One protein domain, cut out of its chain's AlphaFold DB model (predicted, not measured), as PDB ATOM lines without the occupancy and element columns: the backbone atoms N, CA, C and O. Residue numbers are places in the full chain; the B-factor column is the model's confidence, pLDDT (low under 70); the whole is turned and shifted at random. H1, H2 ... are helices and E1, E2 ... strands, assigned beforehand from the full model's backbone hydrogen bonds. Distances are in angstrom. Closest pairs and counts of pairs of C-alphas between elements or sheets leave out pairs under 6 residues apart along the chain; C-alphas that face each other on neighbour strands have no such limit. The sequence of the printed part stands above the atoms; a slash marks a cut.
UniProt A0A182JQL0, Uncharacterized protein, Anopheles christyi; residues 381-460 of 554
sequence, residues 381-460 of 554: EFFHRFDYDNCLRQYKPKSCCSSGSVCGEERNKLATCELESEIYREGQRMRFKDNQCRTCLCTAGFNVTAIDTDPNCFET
ATOM      1  N   GLU A 381      83.887  -8.337  38.858       81.62
ATOM      2  CA  GLU A 381      84.539  -7.357  39.717       81.62
ATOM      3  C   GLU A 381      86.076  -7.428  39.744       81.62
ATOM      4  O   GLU A 381      86.704  -6.525  40.294       81.62
ATOM      5  N   PHE A 382      86.703  -8.466  39.180       81.88
ATOM      6  CA  PHE A 382      88.166  -8.562  39.080       81.88
ATOM      7  C   PHE A 382      88.732  -8.011  37.766       81.88
ATOM      8  O   PHE A 382      89.939  -7.806  37.667       81.88
ATOM      9  N   PHE A 383      87.887  -7.707  36.777       81.88
ATOM     10  CA  PHE A 383      88.332  -7.160  35.489       81.88
ATOM     11  C   PHE A 383      88.534  -5.638  35.498       81.88
ATOM     12  O   PHE A 383      88.971  -5.060  34.502       81.88
ATOM     13  N   HIS A 384      88.253  -4.977  36.624       80.88
ATOM     14  CA  HIS A 384      88.400  -3.535  36.790       80.88
ATOM     15  C   HIS A 384      89.032  -3.206  38.145       80.88
ATOM     16  O   HIS A 384      88.831  -3.917  39.131       80.88
ATOM     17  N   ARG A 385      89.791  -2.103  38.212       83.25
ATOM     18  CA  ARG A 385      90.314  -1.593  39.486       83.25
ATOM     19  C   ARG A 385      89.135  -1.225  40.387       83.25
ATOM     20  O   ARG A 385      88.300  -0.414  39.996       83.25
ATOM     21  N   PHE A 386      89.079  -1.819  41.574       85.88
ATOM     22  CA  PHE A 386      88.033  -1.533  42.549       85.88
ATOM     23  C   PHE A 386      88.456  -0.382  43.466       85.88
ATOM     24  O   PHE A 386      89.581  -0.360  43.966       85.88
ATOM     25  N   ASP A 387      87.555   0.574  43.663       86.88
ATOM     26  CA  ASP A 387      87.750   1.726  44.539       86.88
ATOM     27  C   ASP A 387      87.344   1.353  45.972       86.88
ATOM     28  O   ASP A 387      86.185   1.485  46.356       86.88
ATOM     29  N   TYR A 388      88.289   0.824  46.751       82.81
ATOM     30  CA  TYR A 388      88.032   0.405  48.135       82.81
ATOM     31  C   TYR A 388      87.754   1.582  49.081       82.81
ATOM     32  O   TYR A 388      87.098   1.396  50.107       82.81
ATOM     33  N   ASP A 389      88.204   2.788  48.725       86.12
ATOM     34  CA  ASP A 389      88.013   3.981  49.548       86.12
ATOM     35  C   ASP A 389      86.571   4.476  49.440       86.12
ATOM     36  O   ASP A 389      85.961   4.862  50.442       86.12
ATOM     37  N   ASN A 390      85.982   4.401  48.241       90.50
ATOM     38  CA  ASN A 390      84.647   4.923  47.965       90.50
ATOM     39  C   ASN A 390      83.554   3.858  47.793       90.50
ATOM     40  O   ASN A 390      82.376   4.204  47.882       90.50
ATOM     41  N   CYS A 391      83.892   2.588  47.573       90.19
ATOM     42  CA  CYS A 391      82.932   1.522  47.285       90.19
ATOM     43  C   CYS A 391      83.085   0.313  48.216       90.19
ATOM     44  O   CYS A 391      84.171  -0.034  48.668       90.19
ATOM     45  N   LEU A 392      81.976  -0.389  48.455       91.06
ATOM     46  CA  LEU A 392      81.945  -1.694  49.119       91.06
ATOM     47  C   LEU A 392      81.292  -2.733  48.215       91.06
ATOM     48  O   LEU A 392      80.332  -2.429  47.509       91.06
ATOM     49  N   ARG A 393      81.806  -3.963  48.245       92.31
ATOM     50  CA  ARG A 393      81.187  -5.110  47.569       92.31
ATOM     51  C   ARG A 393      80.145  -5.748  48.474       92.31
ATOM     52  O   ARG A 393      80.363  -5.873  49.677       92.31
ATOM     53  N   GLN A 394      79.063  -6.203  47.864       93.81
ATOM     54  CA  GLN A 394      78.020  -6.976  48.521       93.81
ATOM     55  C   GLN A 394      78.035  -8.410  48.008       93.81
ATOM     56  O   GLN A 394      78.305  -8.657  46.832       93.81
ATOM     57  N   TYR A 395      77.743  -9.357  48.891       92.94
ATOM     58  CA  TYR A 395      77.773 -10.784  48.605       92.94
ATOM     59  C   TYR A 395      76.459 -11.452  48.996       92.94
ATOM     60  O   TYR A 395      75.720 -10.962  49.846       92.94
ATOM     61  N   LYS A 396      76.196 -12.605  48.377       91.06
ATOM     62  CA  LYS A 396      75.115 -13.514  48.765       91.06
ATOM     63  C   LYS A 396      75.693 -14.706  49.528       91.06
ATOM     64  O   LYS A 396      76.879 -15.014  49.359       91.06
ATOM     65  N   PRO A 397      74.890 -15.396  50.358       88.12
ATOM     66  CA  PRO A 397      75.357 -16.594  51.041       88.12
ATOM     67  C   PRO A 397      75.921 -17.598  50.034       88.12
ATOM     68  O   PRO A 397      75.309 -17.838  48.993       88.12
ATOM     69  N   LYS A 398      77.096 -18.165  50.335       84.38
ATOM     70  CA  LYS A 398      77.762 -19.184  49.501       84.38
ATOM     71  C   LYS A 398      77.972 -18.771  48.028       84.38
ATOM     72  O   LYS A 398      78.013 -19.623  47.138       84.38
ATOM     73  N   SER A 399      78.138 -17.477  47.742       88.62
ATOM     74  CA  SER A 399      78.577 -17.004  46.423       88.62
ATOM     75  C   SER A 399      80.088 -16.771  46.407       88.62
ATOM     76  O   SER A 399      80.652 -16.283  47.381       88.62
ATOM     77  N   CYS A 400      80.774 -17.100  45.312       89.56
ATOM     78  CA  CYS A 400      82.151 -16.643  45.114       89.56
ATOM     79  C   CYS A 400      82.176 -15.163  44.717       89.56
ATOM     80  O   CYS A 400      82.814 -14.358  45.391       89.56
ATOM     81  N   CYS A 401      81.423 -14.798  43.681       90.25
ATOM     82  CA  CYS A 401      81.413 -13.436  43.169       90.25
ATOM     83  C   CYS A 401      80.539 -12.506  44.015       90.25
ATOM     84  O   CYS A 401      79.586 -12.938  44.685       90.25
ATOM     85  N   SER A 402      80.862 -11.218  43.964       92.75
ATOM     86  CA  SER A 402      80.013 -10.156  44.489       92.75
ATOM     87  C   SER A 402      78.694 -10.101  43.719       92.75
ATOM     88  O   SER A 402      78.652 -10.272  42.502       92.75
ATOM     89  N   SER A 403      77.591  -9.876  44.429       92.38
ATOM     90  CA  SER A 403      76.281  -9.643  43.816       92.38
ATOM     91  C   SER A 403      76.074  -8.190  43.393       92.38
ATOM     92  O   SER A 403      75.081  -7.888  42.737       92.38
ATOM     93  N   GLY A 404      76.979  -7.296  43.792       91.50
ATOM     94  CA  GLY A 404      76.938  -5.877  43.471       91.50
ATOM     95  C   GLY A 404      77.908  -5.073  44.328       91.50
ATOM     96  O   GLY A 404      78.694  -5.623  45.105       91.50
ATOM     97  N   SER A 405      77.830  -3.754  44.199       92.62
ATOM     98  CA  SER A 405      78.592  -2.817  45.017       92.62
ATOM     99  C   SER A 405      77.789  -1.560  45.312       92.62
ATOM    100  O   SER A 405      76.987  -1.131  44.483       92.62
ATOM    101  N   VAL A 406      78.058  -0.940  46.457       93.88
ATOM    102  CA  VAL A 406      77.486   0.351  46.860       93.88
ATOM    103  C   VAL A 406      78.626   1.348  47.023       93.88
ATOM    104  O   VAL A 406      79.630   1.036  47.664       93.88
ATOM    105  N   CYS A 407      78.490   2.538  46.442       93.25
ATOM    106  CA  CYS A 407      79.541   3.556  46.407       93.25
ATOM    107  C   CYS A 407      79.044   4.908  46.923       93.25
ATOM    108  O   CYS A 407      77.842   5.176  46.912       93.25
ATOM    109  N   GLY A 408      79.974   5.773  47.329       93.12
ATOM    110  CA  GLY A 408      79.663   7.134  47.758       93.12
ATOM    111  C   GLY A 408      78.815   7.185  49.026       93.12
ATOM    112  O   GLY A 408      78.891   6.308  49.889       93.12
ATOM    113  N   GLU A 409      77.986   8.223  49.131       92.50
ATOM    114  CA  GLU A 409      77.172   8.498  50.321       92.50
ATOM    115  C   GLU A 409      76.133   7.410  50.622       92.50
ATOM    116  O   GLU A 409      75.759   7.224  51.780       92.50
ATOM    117  N   GLU A 410      75.712   6.631  49.621       92.50
ATOM    118  CA  GLU A 410      74.770   5.520  49.812       92.50
ATOM    119  C   GLU A 410      75.322   4.447  50.762       92.50
ATOM    120  O   GLU A 410      74.558   3.772  51.450       92.50
ATOM    121  N   ARG A 411      76.651   4.337  50.895       91.81
ATOM    122  CA  ARG A 411      77.289   3.433  51.867       91.81
ATOM    123  C   ARG A 411      76.907   3.765  53.302       91.81
ATOM    124  O   ARG A 411      76.794   2.856  54.122       91.81
ATOM    125  N   ASN A 412      76.703   5.048  53.599       88.88
ATOM    126  CA  ASN A 412      76.374   5.527  54.939       88.88
ATOM    127  C   ASN A 412      74.943   5.173  55.357       88.88
ATOM    128  O   ASN A 412      74.632   5.252  56.539       88.88
ATOM    129  N   LYS A 413      74.097   4.756  54.407       94.00
ATOM    130  CA  LYS A 413      72.715   4.330  54.659       94.00
ATOM    131  C   LYS A 413      72.581   2.830  54.926       94.00
ATOM    132  O   LYS A 413      71.506   2.390  55.319       94.00
ATOM    133  N   LEU A 414      73.636   2.049  54.685       94.69
ATOM    134  CA  LEU A 414      73.620   0.607  54.914       94.69
ATOM    135  C   LEU A 414      73.608   0.288  56.405       94.69
ATOM    136  O   LEU A 414      74.280   0.963  57.189       94.69
ATOM    137  N   ALA A 415      72.908  -0.788  56.769       94.75
ATOM    138  CA  ALA A 415      72.991  -1.331  58.116       94.75
ATOM    139  C   ALA A 415      74.445  -1.692  58.461       94.75
ATOM    140  O   ALA A 415      75.224  -2.093  57.590       94.75
ATOM    141  N   THR A 416      74.804  -1.546  59.733       95.12
ATOM    142  CA  THR A 416      76.133  -1.878  60.246       95.12
ATOM    143  C   THR A 416      76.070  -3.083  61.165       95.12
ATOM    144  O   THR A 416      75.125  -3.231  61.937       95.12
ATOM    145  N   CYS A 417      77.106  -3.906  61.107       94.56
ATOM    146  CA  CYS A 417      77.316  -5.037  61.994       94.56
ATOM    147  C   CYS A 417      78.672  -4.864  62.665       94.56
ATOM    148  O   CYS A 417      79.621  -4.436  62.012       94.56
ATOM    149  N   GLU A 418      78.771  -5.215  63.937       91.25
ATOM    150  CA  GLU A 418      80.040  -5.225  64.656       91.25
ATOM    151  C   GLU A 418      80.433  -6.672  64.948       91.25
ATOM    152  O   GLU A 418      79.621  -7.454  65.449       91.25
ATOM    153  N   LEU A 419      81.667  -7.034  64.603       86.12
ATOM    154  CA  LEU A 419      82.251  -8.332  64.916       86.12
ATOM    155  C   LEU A 419      83.710  -8.124  65.325       86.12
ATOM    156  O   LEU A 419      84.479  -7.570  64.549       86.12
ATOM    157  N   GLU A 420      84.093  -8.569  66.527       85.44
ATOM    158  CA  GLU A 420      85.486  -8.520  67.022       85.44
ATOM    159  C   GLU A 420      86.131  -7.120  66.918       85.44
ATOM    160  O   GLU A 420      87.297  -6.985  66.527       85.44
ATOM    161  N   SER A 421      85.341  -6.091  67.258       85.94
ATOM    162  CA  SER A 421      85.673  -4.657  67.181       85.94
ATOM    163  C   SER A 421      85.872  -4.098  65.765       85.94
ATOM    164  O   SER A 421      86.288  -2.951  65.609       85.94
ATOM    165  N   GLU A 422      85.536  -4.870  64.731       88.38
ATOM    166  CA  GLU A 422      85.498  -4.422  63.341       88.38
ATOM    167  C   GLU A 422      84.059  -4.076  62.932       88.38
ATOM    168  O   GLU A 422      83.116  -4.834  63.184       88.38
ATOM    169  N   ILE A 423      83.887  -2.928  62.269       91.31
ATOM    170  CA  ILE A 423      82.585  -2.472  61.769       91.31
ATOM    171  C   ILE A 423      82.439  -2.865  60.301       91.31
ATOM    172  O   ILE A 423      83.147  -2.377  59.419       91.31
ATOM    173  N   TYR A 424      81.438  -3.692  60.035       94.00
ATOM    174  CA  TYR A 424      81.020  -4.104  58.707       94.00
ATOM    175  C   TYR A 424      79.736  -3.388  58.300       94.00
ATOM    176  O   TYR A 424      78.938  -2.959  59.132       94.00
ATOM    177  N   ARG A 425      79.516  -3.280  56.994       94.81
ATOM    178  CA  ARG A 425      78.296  -2.759  56.379       94.81
ATOM    179  C   ARG A 425      77.554  -3.860  55.638       94.81
ATOM    180  O   ARG A 425      78.142  -4.849  55.200       94.81
ATOM    181  N   GLU A 426      76.257  -3.657  55.475       95.88
ATOM    182  CA  GLU A 426      75.339  -4.619  54.879       95.88
ATOM    183  C   GLU A 426      75.837  -5.204  53.544       95.88
ATOM    184  O   GLU A 426      76.205  -4.491  52.604       95.88
ATOM    185  N   GLY A 427      75.831  -6.534  53.466       93.31
ATOM    186  CA  GLY A 427      76.309  -7.322  52.333       93.31
ATOM    187  C   GLY A 427      77.799  -7.673  52.378       93.31
ATOM    188  O   GLY A 427      78.239  -8.488  51.564       93.31
ATOM    189  N   GLN A 428      78.591  -7.118  53.303       94.31
ATOM    190  CA  GLN A 428      79.991  -7.519  53.474       94.31
ATOM    191  C   GLN A 428      80.110  -8.896  54.138       94.31
ATOM    192  O   GLN A 428      79.278  -9.286  54.955       94.31
ATOM    193  N   ARG A 429      81.184  -9.623  53.805       92.56
ATOM    194  CA  ARG A 429      81.561 -10.858  54.503       92.56
ATOM    195  C   ARG A 429      82.293 -10.521  55.791       92.56
ATOM    196  O   ARG A 429      83.244  -9.745  55.767       92.56
ATOM    197  N   MET A 430      81.882 -11.174  56.862       92.06
ATOM    198  CA  MET A 430      82.490 -11.111  58.179       92.06
ATOM    199  C   MET A 430      83.151 -12.462  58.449       92.06
ATOM    200  O   MET A 430      82.526 -13.513  58.263       92.06
ATOM    201  N   ARG A 431      84.429 -12.431  58.824       84.69
ATOM    202  CA  ARG A 431      85.218 -13.612  59.189       84.69
ATOM    203  C   ARG A 431      85.599 -13.479  60.652       84.69
ATOM    204  O   ARG A 431      85.964 -12.388  61.068       84.69
ATOM    205  N   PHE A 432      85.513 -14.581  61.381       83.56
ATOM    206  CA  PHE A 432      85.903 -14.639  62.784       83.56
ATOM    207  C   PHE A 432      87.401 -14.920  62.872       83.56
ATOM    208  O   PHE A 432      87.901 -15.779  62.136       83.56
ATOM    209  N   LYS A 433      88.101 -14.234  63.775       79.81
ATOM    210  CA  LYS A 433      89.506 -14.508  64.105       79.81
ATOM    211  C   LYS A 433      89.646 -15.902  64.719       79.81
ATOM    212  O   LYS A 433      90.489 -16.677  64.272       79.81
ATOM    213  N   ASP A 434      88.735 -16.261  65.623       72.06
ATOM    214  CA  ASP A 434      88.812 -17.509  66.400       72.06
ATOM    215  C   ASP A 434      88.041 -18.684  65.769       72.06
ATOM    216  O   ASP A 434      88.133 -19.825  66.217       72.06
ATOM    217  N   ASN A 435      87.271 -18.437  64.702       77.44
ATOM    218  CA  ASN A 435      86.565 -19.483  63.958       77.44
ATOM    219  C   ASN A 435      86.630 -19.240  62.450       77.44
ATOM    220  O   ASN A 435      85.672 -18.821  61.798       77.44
ATOM    221  N   GLN A 436      87.773 -19.587  61.873       81.62
ATOM    222  CA  GLN A 436      88.046 -19.432  60.442       81.62
ATOM    223  C   GLN A 436      87.124 -20.284  59.557       81.62
ATOM    224  O   GLN A 436      87.000 -20.040  58.354       81.62
ATOM    225  N   CYS A 437      86.477 -21.302  60.134       84.88
ATOM    226  CA  CYS A 437      85.507 -22.136  59.439       84.88
ATOM    227  C   CYS A 437      84.117 -21.527  59.369       84.88
ATOM    228  O   CYS A 437      83.257 -22.105  58.712       84.88
ATOM    229  N   ARG A 438      83.879 -20.368  59.979       87.00
ATOM    230  CA  ARG A 438      82.594 -19.689  59.905       87.00
ATOM    231  C   ARG A 438      82.714 -18.381  59.146       87.00
ATOM    232  O   ARG A 438      83.613 -17.580  59.373       87.00
ATOM    233  N   THR A 439      81.766 -18.154  58.249       88.94
ATOM    234  CA  THR A 439      81.599 -16.872  57.566       88.94
ATOM    235  C   THR A 439      80.177 -16.384  57.783       88.94
ATOM    236  O   THR A 439      79.234 -17.155  57.626       88.94
ATOM    237  N   CYS A 440      80.019 -15.106  58.106       92.88
ATOM    238  CA  CYS A 440      78.717 -14.447  58.132       92.88
ATOM    239  C   CYS A 440      78.645 -13.353  57.069       92.88
ATOM    240  O   CYS A 440      79.668 -12.826  56.629       92.88
ATOM    241  N   LEU A 441      77.437 -12.988  56.656       94.75
ATOM    242  CA  LEU A 441      77.193 -11.750  55.922       94.75
ATOM    243  C   LEU A 441      76.582 -10.724  56.860       94.75
ATOM    244  O   LEU A 441      75.642 -11.037  57.589       94.75
ATOM    245  N   CYS A 442      77.096  -9.497  56.821       95.62
ATOM    246  CA  CYS A 442      76.471  -8.414  57.556       95.62
ATOM    247  C   CYS A 442      75.080  -8.151  56.972       95.62
ATOM    248  O   CYS A 442      74.943  -7.869  55.780       95.62
ATOM    249  N   THR A 443      74.055  -8.252  57.810       94.12
ATOM    250  CA  THR A 443      72.659  -7.977  57.465       94.12
ATOM    251  C   THR A 443      72.008  -7.170  58.579       94.12
ATOM    252  O   THR A 443      72.468  -7.184  59.725       94.12
ATOM    253  N   ALA A 444      70.940  -6.442  58.252       91.94
ATOM    254  CA  ALA A 444      70.160  -5.740  59.261       91.94
ATOM    255  C   ALA A 444      69.632  -6.731  60.315       91.94
ATOM    256  O   ALA A 444      68.930  -7.684  59.982       91.94
ATOM    257  N   GLY A 445      69.965  -6.493  61.587       85.75
ATOM    258  CA  GLY A 445      69.581  -7.374  62.694       85.75
ATOM    259  C   GLY A 445      70.573  -8.498  63.009       85.75
ATOM    260  O   GLY A 445      70.233  -9.369  63.806       85.75
ATOM    261  N   PHE A 446      71.784  -8.476  62.433       92.00
ATOM    262  CA  PHE A 446      72.868  -9.372  62.841       92.00
ATOM    263  C   PHE A 446      73.081  -9.325  64.360       92.00
ATOM    264  O   PHE A 446      73.208  -8.251  64.952       92.00
ATOM    265  N   ASN A 447      73.145 -10.502  64.979       87.19
ATOM    266  CA  ASN A 447      73.387 -10.655  66.405       87.19
ATOM    267  C   ASN A 447      74.554 -11.621  66.625       87.19
ATOM    268  O   ASN A 447      74.426 -12.826  66.405       87.19
ATOM    269  N   VAL A 448      75.668 -11.088  67.132       84.25
ATOM    270  CA  VAL A 448      76.899 -11.844  67.410       84.25
ATOM    271  C   VAL A 448      76.689 -13.007  68.391       84.25
ATOM    272  O   VAL A 448      77.407 -13.999  68.337       84.25
ATOM    273  N   THR A 449      75.660 -12.941  69.240       83.25
ATOM    274  CA  THR A 449      75.328 -14.013  70.197       83.25
ATOM    275  C   THR A 449      74.464 -15.129  69.600       83.25
ATOM    276  O   THR A 449      74.324 -16.182  70.214       83.25
ATOM    277  N   ALA A 450      73.892 -14.933  68.405       85.19
ATOM    278  CA  ALA A 450      72.945 -15.860  67.770       85.19
ATOM    279  C   ALA A 450      73.451 -16.427  66.429       85.19
ATOM    280  O   ALA A 450      72.662 -16.889  65.597       85.19
ATOM    281  N   ILE A 451      74.771 -16.420  66.224       84.94
ATOM    282  CA  ILE A 451      75.425 -16.823  64.969       84.94
ATOM    283  C   ILE A 451      75.099 -18.261  64.548       84.94
ATOM    284  O   ILE A 451      75.055 -18.545  63.352       84.94
ATOM    285  N   ASP A 452      74.849 -19.160  65.506       77.44
ATOM    286  CA  ASP A 452      74.502 -20.572  65.274       77.44
ATOM    287  C   ASP A 452      73.185 -20.770  64.539       77.44
ATOM    288  O   ASP A 452      73.030 -21.730  63.786       77.44
ATOM    289  N   THR A 453      72.263 -19.834  64.720       84.69
ATOM    290  CA  THR A 453      70.917 -19.890  64.151       84.69
ATOM    291  C   THR A 453      70.703 -18.892  63.017       84.69
ATOM    292  O   THR A 453      69.654 -18.925  62.376       84.69
ATOM    293  N   ASP A 454      71.671 -18.009  62.760       87.00
ATOM    294  CA  ASP A 454      71.566 -16.988  61.721       87.00
ATOM    295  C   ASP A 454      71.762 -17.613  60.325       87.00
ATOM    296  O   ASP A 454      72.837 -18.145  60.037       87.00
ATOM    297  N   PRO A 455      70.769 -17.538  59.415       87.00
ATOM    298  CA  PRO A 455      70.881 -18.095  58.065       87.00
ATOM    299  C   PRO A 455      71.945 -17.407  57.191       87.00
ATOM    300  O   PRO A 455      72.345 -17.958  56.162       87.00
ATOM    301  N   ASN A 456      72.404 -16.213  57.570       90.75
ATOM    302  CA  ASN A 456      73.481 -15.490  56.894       90.75
ATOM    303  C   ASN A 456      74.867 -15.895  57.399       90.75
ATOM    304  O   ASN A 456      75.867 -15.491  56.802       90.75
ATOM    305  N   CYS A 457      74.925 -16.697  58.461       90.25
ATOM    306  CA  CYS A 457      76.121 -17.329  58.980       90.25
ATOM    307  C   CYS A 457      76.175 -18.788  58.529       90.25
ATOM    308  O   CYS A 457      75.269 -19.577  58.781       90.25
ATOM    309  N   PHE A 458      77.254 -19.174  57.863       86.75
ATOM    310  CA  PHE A 458      77.418 -20.521  57.335       86.75
ATOM    311  C   PHE A 458      78.826 -21.047  57.593       86.75
ATOM    312  O   PHE A 458      79.806 -20.298  57.582       86.75
ATOM    313  N   GLU A 459      78.915 -22.359  57.820       83.69
ATOM    314  CA  GLU A 459      80.199 -23.050  57.815       83.69
ATOM    315  C   GLU A 459      80.781 -23.051  56.393       83.69
ATOM    316  O   GLU A 459      80.084 -23.285  55.396       83.69
ATOM    317  N   THR A 460      82.076 -22.775  56.319       82.88
ATOM    318  CA  THR A 460      82.896 -22.878  55.123       82.88
ATOM    319  C   THR A 460      82.970 -24.340  54.706       82.88
ATOM    320  O   THR A 460      83.435 -25.196  55.456       82.88
TER     321      THR A 460
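What this domain is: This is residues 381 to 460 of the 554 residues of an uncharacterized protein of Anopheles christyi (UniProt A0A182JQL0). Three small antiparallel strand units follow one another through a domain rich in loops: the hairpin E1 and E2 at one end of the longest axis, the hairpin E3 and E4 beyond it, and the three-stranded sheet E5, E6, E7 towards the other end. The short helix H1 joins the first hairpin to the second, and a long loop, residues 442 to 456, links the last two strands. The printed part has 80 residues, with one named helix and seven named strands in the order E1, E2, H1, E3, E4, E5, E6, E7; named elements hold 32 residues, under half, and the class is mostly strand. The whole is compact, with a radius of gyration of the C-alphas of 12.8 A and spans of 35 by 25 by 20 A.

Where its parts are: E1, residues 391 to 394, begins at C-alpha 391 (82.932, 1.522, 47.285) and is 9.9 A long. E2 is residues 404 to 407, 10.2 A, and H1 is residues 408 to 413, 10.2 A. E3 is residues 416 to 419, 10.0 A, with C-alpha 416 at (76.133, -1.878, 60.246); E4 is residues 422 to 425, 10.2 A. E5 is residues 429 to 431, 6.6 A, and E6 is residues 438 to 441, 10.4 A. E7, residues 457 to 459, 7.1 A, ends at C-alpha 459 (80.199, -23.050, 57.815).

How they stand to each other: E1 and E2 form an antiparallel hairpin at 153 degrees, with N 394 and O 404 2.8 A apart, within hydrogen-bond range. The closest C-alphas of E1 and H1 are those of Cys 391 and Gly 408, 6.5 A apart. H1 has 0 of 2 O i to N i+4 pairs within hydrogen-bond range but 3 of 3 O i to N i+3 pairs. E3 and E4 are an antiparallel hairpin at 149 degrees, with N 424 and O 417 2.8 A apart. E4 and E5 come closest at the C-alphas of Tyr 424 and Met 430, 7.2 A. E5, E6 and E7 form a meander, each strand the antiparallel neighbour of the one before, with E5 and E7 as edge strands. N 430 and O 440 are 2.8 A apart between E5 and E6, and N 458 and O 439 are 2.8 A apart between E6 and E7. H1 is not on this sheet, and E2 and E7 are apart.

The domain as a whole: The C-alphas farthest apart, those of Phe 383 and Thr 449, are separated by 37.7 A. The printed part has no cut. The link from E6 to E7, 15 residues, is long. The mean pLDDT of the printed part is 88.6, and no printed residue is under 70.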